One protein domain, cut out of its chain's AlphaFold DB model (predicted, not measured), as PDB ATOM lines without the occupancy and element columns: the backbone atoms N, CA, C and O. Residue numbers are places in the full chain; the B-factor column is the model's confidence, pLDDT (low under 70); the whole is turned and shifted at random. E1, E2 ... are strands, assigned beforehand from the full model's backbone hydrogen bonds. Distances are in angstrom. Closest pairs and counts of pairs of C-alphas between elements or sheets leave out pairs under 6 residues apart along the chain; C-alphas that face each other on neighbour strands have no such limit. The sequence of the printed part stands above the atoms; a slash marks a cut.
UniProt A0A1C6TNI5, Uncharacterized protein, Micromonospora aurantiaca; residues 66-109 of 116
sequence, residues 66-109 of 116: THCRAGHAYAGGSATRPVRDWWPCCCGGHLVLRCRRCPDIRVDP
ATOM      1  N   THR A  66     150.534 139.662 153.811       88.06
ATOM      2  CA  THR A  66     149.735 138.488 153.446       88.06
ATOM      3  C   THR A  66     148.406 138.852 152.796       88.06
ATOM      4  O   THR A  66     147.953 138.101 151.938       88.06
ATOM      5  N   HIS A  67     147.796 139.995 153.139       90.75
ATOM      6  CA  HIS A  67     146.452 140.375 152.686       90.75
ATOM      7  C   HIS A  67     146.308 141.869 152.365       90.75
ATOM      8  O   HIS A  67     146.937 142.724 152.993       90.75
ATOM      9  N   CYS A  68     145.430 142.181 151.410       89.81
ATOM     10  CA  CYS A  68     144.970 143.539 151.120       89.81
ATOM     11  C   CYS A  68     143.988 144.057 152.183       89.81
ATOM     12  O   CYS A  68     143.510 143.290 153.020       89.81
ATOM     13  N   ARG A  69     143.634 145.350 152.136       88.00
ATOM     14  CA  ARG A  69     142.714 145.966 153.121       88.00
ATOM     15  C   ARG A  69     141.315 145.343 153.125       88.00
ATOM     16  O   ARG A  69     140.632 145.396 154.139       88.00
ATOM     17  N   ALA A  70     140.911 144.742 152.007       90.19
ATOM     18  CA  ALA A  70     139.651 144.014 151.870       90.19
ATOM     19  C   ALA A  70     139.752 142.525 152.269       90.19
ATOM     20  O   ALA A  70     138.801 141.778 152.076       90.19
ATOM     21  N   GLY A  71     140.903 142.065 152.776       90.62
ATOM     22  CA  GLY A  71     141.094 140.687 153.238       90.62
ATOM     23  C   GLY A  71     141.426 139.664 152.145       90.62
ATOM     24  O   GLY A  71     141.539 138.481 152.440       90.62
ATOM     25  N   HIS A  72     141.622 140.069 150.886       89.56
ATOM     26  CA  HIS A  72     142.130 139.158 149.849       89.56
ATOM     27  C   HIS A  72     143.629 138.906 150.025       89.56
ATOM     28  O   HIS A  72     144.385 139.862 150.192       89.56
ATOM     29  N   ALA A  73     144.060 137.650 149.919       88.56
ATOM     30  CA  ALA A  73     145.470 137.292 150.006       88.56
ATOM     31  C   ALA A  73     146.297 137.901 148.856       88.56
ATOM     32  O   ALA A  73     145.868 137.885 147.701       88.56
ATOM     33  N   TYR A  74     147.492 138.406 149.176       85.38
ATOM     34  CA  TYR A  74     148.505 138.820 148.197       85.38
ATOM     35  C   TYR A  74     149.356 137.652 147.683       85.38
ATOM     36  O   TYR A  74     150.103 137.798 146.716       85.38
ATOM     37  N   ALA A  75     149.281 136.501 148.349       80.50
ATOM     38  CA  ALA A  75     149.940 135.275 147.930       80.50
ATOM     39  C   ALA A  75     148.932 134.331 147.261       80.50
ATOM     40  O   ALA A  75     147.772 134.241 147.670       80.50
ATOM     41  N   GLY A  76     149.381 133.611 146.236       76.12
ATOM     42  CA  GLY A  76     148.578 132.617 145.531       76.12
ATOM     43  C   GLY A  76     149.338 131.990 144.367       76.12
ATOM     44  O   GLY A  76     150.567 131.911 144.381       76.12
ATOM     45  N   GLY A  77     148.608 131.576 143.333       72.25
ATOM     46  CA  GLY A  77     149.176 130.876 142.178       72.25
ATOM     47  C   GLY A  77     149.189 129.358 142.361       72.25
ATOM     48  O   GLY A  77     148.494 128.823 143.223       72.25
ATOM     49  N   SER A  78     149.938 128.657 141.513       73.81
ATOM     50  CA  SER A  78     150.129 127.204 141.611       73.81
ATOM     51  C   SER A  78     151.464 126.882 142.283       73.81
ATOM     52  O   SER A  78     152.343 127.739 142.372       73.81
ATOM     53  N   ALA A  79     151.664 125.618 142.665       72.56
ATOM     54  CA  ALA A  79     152.955 125.132 143.161       72.56
ATOM     55  C   ALA A  79     154.121 125.406 142.185       72.56
ATOM     56  O   ALA A  79     155.255 125.594 142.608       72.56
ATOM     57  N   THR A  80     153.839 125.466 140.880       79.19
ATOM     58  CA  THR A  80     154.828 125.720 139.819       79.19
ATOM     59  C   THR A  80     154.920 127.183 139.396       79.19
ATOM     60  O   THR A  80     155.841 127.559 138.674       79.19
ATOM     61  N   ARG A  81     153.971 128.024 139.816       70.19
ATOM     62  CA  ARG A  81     153.938 129.448 139.482       70.19
ATOM     63  C   ARG A  81     153.386 130.238 140.667       70.19
ATOM     64  O   ARG A  81     152.242 130.707 140.605       70.19
ATOM     65  N   PRO A  82     154.176 130.367 141.745       74.50
ATOM     66  CA  PRO A  82     153.794 131.194 142.868       74.50
ATOM     67  C   PRO A  82     153.632 132.634 142.394       74.50
ATOM     68  O   PRO A  82     154.390 133.148 141.568       74.50
ATOM     69  N   VAL A  83     152.605 133.275 142.917       78.50
ATOM     70  CA  VAL A  83     152.281 134.658 142.631       78.50
ATOM     71  C   VAL A  83     152.401 135.442 143.923       78.50
ATOM     72  O   VAL A  83     151.815 135.067 144.938       78.50
ATOM     73  N   ARG A  84     153.128 136.556 143.844       83.56
ATOM     74  CA  ARG A  84     153.146 137.589 144.873       83.56
ATOM     75  C   ARG A  84     152.624 138.881 144.275       83.56
ATOM     76  O   ARG A  84     153.090 139.324 143.228       83.56
ATOM     77  N   ASP A  85     151.656 139.459 144.959       88.75
ATOM     78  CA  ASP A  85     150.974 140.693 144.577       88.75
ATOM     79  C   ASP A  85     151.552 141.920 145.287       88.75
ATOM     80  O   ASP A  85     150.892 142.939 145.483       88.75
ATOM     81  N   TRP A  86     152.827 141.820 145.647       87.75
ATOM     82  CA  TRP A  86     153.646 142.909 146.140       87.75
ATOM     83  C   TRP A  86     155.076 142.761 145.619       87.75
ATOM     84  O   TRP A  86     155.530 141.653 145.326       87.75
ATOM     85  N   TRP A  87     155.788 143.878 145.483       89.50
ATOM     86  CA  TRP A  87     157.181 143.904 145.039       89.50
ATOM     87  C   TRP A  87     157.917 145.141 145.571       89.50
ATOM     88  O   TRP A  87     157.304 146.203 145.731       89.50
ATOM     89  N   PRO A  88     159.231 145.047 145.839       87.44
ATOM     90  CA  PRO A  88     160.044 146.227 146.106       87.44
ATOM     91  C   PRO A  88     160.123 147.102 144.846       87.44
ATOM     92  O   PRO A  88     160.347 146.612 143.739       87.44
ATOM     93  N   CYS A  89     159.937 148.409 145.006       85.06
ATOM     94  CA  CYS A  89     160.141 149.371 143.928       85.06
ATOM     95  C   CYS A  89     161.637 149.507 143.600       85.06
ATOM     96  O   CYS A  89     162.486 149.424 144.490       85.06
ATOM     97  N   CYS A  90     161.965 149.803 142.340       83.50
ATOM     98  CA  CYS A  90     163.342 150.033 141.896       83.50
ATOM     99  C   CYS A  90     164.027 151.229 142.580       83.50
ATOM    100  O   CYS A  90     165.252 151.293 142.590       83.50
ATOM    101  N   CYS A  91     163.270 152.146 143.197       81.62
ATOM    102  CA  CYS A  91     163.832 153.250 143.979       81.62
ATOM    103  C   CYS A  91     164.476 152.808 145.308       81.62
ATOM    104  O   CYS A  91     165.072 153.634 145.995       81.62
ATOM    105  N   GLY A  92     164.320 151.539 145.714       77.19
ATOM    106  CA  GLY A  92     164.910 151.002 146.947       77.19
ATOM    107  C   GLY A  92     164.291 151.546 148.237       77.19
ATOM    108  O   GLY A  92     164.886 151.422 149.303       77.19
ATOM    109  N   GLY A  93     163.123 152.187 148.152       83.69
ATOM    110  CA  GLY A  93     162.486 152.834 149.296       83.69
ATOM    111  C   GLY A  93     160.983 152.663 149.401       83.69
ATOM    112  O   GLY A  93     160.409 153.140 150.372       83.69
ATOM    113  N   HIS A  94     160.368 151.967 148.447       88.38
ATOM    114  CA  HIS A  94     158.943 151.678 148.468       88.38
ATOM    115  C   HIS A  94     158.669 150.191 148.287       88.38
ATOM    116  O   HIS A  94     159.390 149.486 147.580       88.38
ATOM    117  N   LEU A  95     157.607 149.726 148.922       88.81
ATOM    118  CA  LEU A  95     156.964 148.449 148.703       88.81
ATOM    119  C   LEU A  95     155.655 148.720 147.968       88.81
ATOM    120  O   LEU A  95     154.789 149.426 148.479       88.81
ATOM    121  N   VAL A  96     155.510 148.185 146.762       90.25
ATOM    122  CA  VAL A  96     154.257 148.288 146.015       90.25
ATOM    123  C   VAL A  96     153.418 147.060 146.330       90.25
ATOM    124  O   VAL A  96     153.919 145.944 146.236       90.25
ATOM    125  N   LEU A  97     152.156 147.257 146.702       90.88
ATOM    126  CA  LEU A  97     151.171 146.207 146.952       90.88
ATOM    127  C   LEU A  97     149.978 146.427 146.023       90.88
ATOM    128  O   LEU A  97     149.430 147.526 145.967       90.88
ATOM    129  N   ARG A  98     149.558 145.398 145.290       91.75
ATOM    130  CA  ARG A  98     148.468 145.483 144.313       91.75
ATOM    131  C   ARG A  98     147.588 144.252 144.387       91.75
ATOM    132  O   ARG A  98     147.948 143.203 143.869       91.75
ATOM    133  N   CYS A  99     146.387 144.389 144.937       90.06
ATOM    134  CA  CYS A  99     145.421 143.301 144.908       90.06
ATOM    135  C   CYS A  99     144.922 143.043 143.475       90.06
ATOM    136  O   CYS A  99     144.653 143.971 142.714       90.06
ATOM    137  N   ARG A 100     144.745 141.769 143.106       87.31
ATOM    138  CA  ARG A 100     144.112 141.381 141.830       87.31
ATOM    139  C   ARG A 100     142.589 141.335 141.873       87.31
ATOM    140  O   ARG A 100     141.961 141.331 140.821       87.31
ATOM    141  N   ARG A 101     142.000 141.229 143.068       89.44
ATOM    142  CA  ARG A 101     140.554 141.012 143.266       89.44
ATOM    143  C   ARG A 101     139.777 142.288 143.574       89.44
ATOM    144  O   ARG A 101     138.555 142.281 143.517       89.44
ATOM    145  N   CYS A 102     140.464 143.371 143.915       89.62
ATOM    146  CA  CYS A 102     139.858 144.668 144.194       89.62
ATOM    147  C   CYS A 102     140.815 145.795 143.776       89.62
ATOM    148  O   CYS A 102     142.008 145.536 143.609       89.62
ATOM    149  N   PRO A 103     140.336 147.043 143.627       89.06
ATOM    150  CA  PRO A 103     141.177 148.178 143.237       89.06
ATOM    151  C   PRO A 103     142.127 148.674 144.355       89.06
ATOM    152  O   PRO A 103     142.544 149.827 144.330       89.06
ATOM    153  N   ASP A 104     142.480 147.833 145.338       87.88
ATOM    154  CA  ASP A 104     143.441 148.182 146.396       87.88
ATOM    155  C   ASP A 104     144.871 148.138 145.834       87.88
ATOM    156  O   ASP A 104     145.446 147.066 145.612       87.88
ATOM    157  N   ILE A 105     145.429 149.323 145.579       88.56
ATOM    158  CA  ILE A 105     146.819 149.536 145.168       88.56
ATOM    159  C   ILE A 105     147.456 150.501 146.157       88.56
ATOM    160  O   ILE A 105     146.921 151.578 146.426       88.56
ATOM    161  N   ARG A 106     148.608 150.117 146.703       87.62
ATOM    162  CA  ARG A 106     149.321 150.882 147.721       87.62
ATOM    163  C   ARG A 106     150.811 150.907 147.435       87.62
ATOM    164  O   ARG A 106     151.383 149.941 146.942       87.62
ATOM    165  N   VAL A 107     151.426 152.018 147.801       87.19
ATOM    166  CA  VAL A 107     152.875 152.189 147.856       87.19
ATOM    167  C   VAL A 107     153.201 152.524 149.307       87.19
ATOM    168  O   VAL A 107     152.518 153.360 149.902       87.19
ATOM    169  N   ASP A 108     154.155 151.810 149.896       82.19
ATOM    170  CA  ASP A 108     154.498 151.923 151.311       82.19
ATOM    171  C   ASP A 108     156.013 152.115 151.520       82.19
ATOM    172  O   ASP A 108     156.795 151.305 151.015       82.19
ATOM    173  N   PRO A 109     156.456 153.158 152.244       78.06
ATOM    174  CA  PRO A 109     155.667 154.316 152.675       78.06
ATOM    175  C   PRO A 109     155.059 155.089 151.488       78.06
ATOM    176  O   PRO A 109     155.519 154.975 150.357       78.06
TER     177      PRO A 109
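What this domain is: This is residues 66 to 109 of the 116 residues of an uncharacterized protein of Micromonospora aurantiaca (UniProt A0A1C6TNI5). A small antiparallel sheet of three strands, in the order E3, E4, E5, makes the body, and a hairpin of E1 and E2 leads away from it as an arm, E2 and E3 making a wide V; the arm's tip, residues 77 to 82, sticks out. The printed part has 44 residues with five named strands, E1 to E5 along the chain, and no named helix. Its class is all strand, though under half of the residues, 19 of 44, are in named strands. It is only just compact, close to loose, with a radius of gyration of the C-alphas of 11.0 A and spans of 30 by 24 by 14 A.

Where its parts are: Look first at E4, residues 95 to 98, 10.0 A long, and find C-alpha 95 at (156.964, 148.449, 148.703). E3 is residues 86 to 88, 7.2 A, and E5 is residues 105 to 108, 10.1 A, ending at C-alpha 108 at (154.498, 151.923, 151.311). Then find C-alpha 75 at (149.940, 135.275, 147.930), where E1, residues 75 to 78, begins its 10.3 A; E2, residues 81 to 84, spans 9.8 A.

How they stand to each other: E3, E4 and E5 form a meander, each strand the antiparallel neighbour of the one before. In the hairpin of E3 and E4, N 87 and O 96 are 2.9 A apart, within hydrogen-bond range. In the hairpin of E4 and E5, look at N 95 and O 108, 2.7 A apart. E2 runs on into E3 across one residue, at 73 degrees, and the two meet only through their link. E1 and E2 are antiparallel at 168 degrees, with N 83 and O 76 2.9 A apart. E1 and E4 are apart.

The domain as a whole: The two C-alphas farthest apart, those of Thr 80 and Pro 109, are 31.4 A from each other. The printed part has no cut and no long link between its strands. The mean pLDDT of the printed part is 84.9, and no printed residue is under 70.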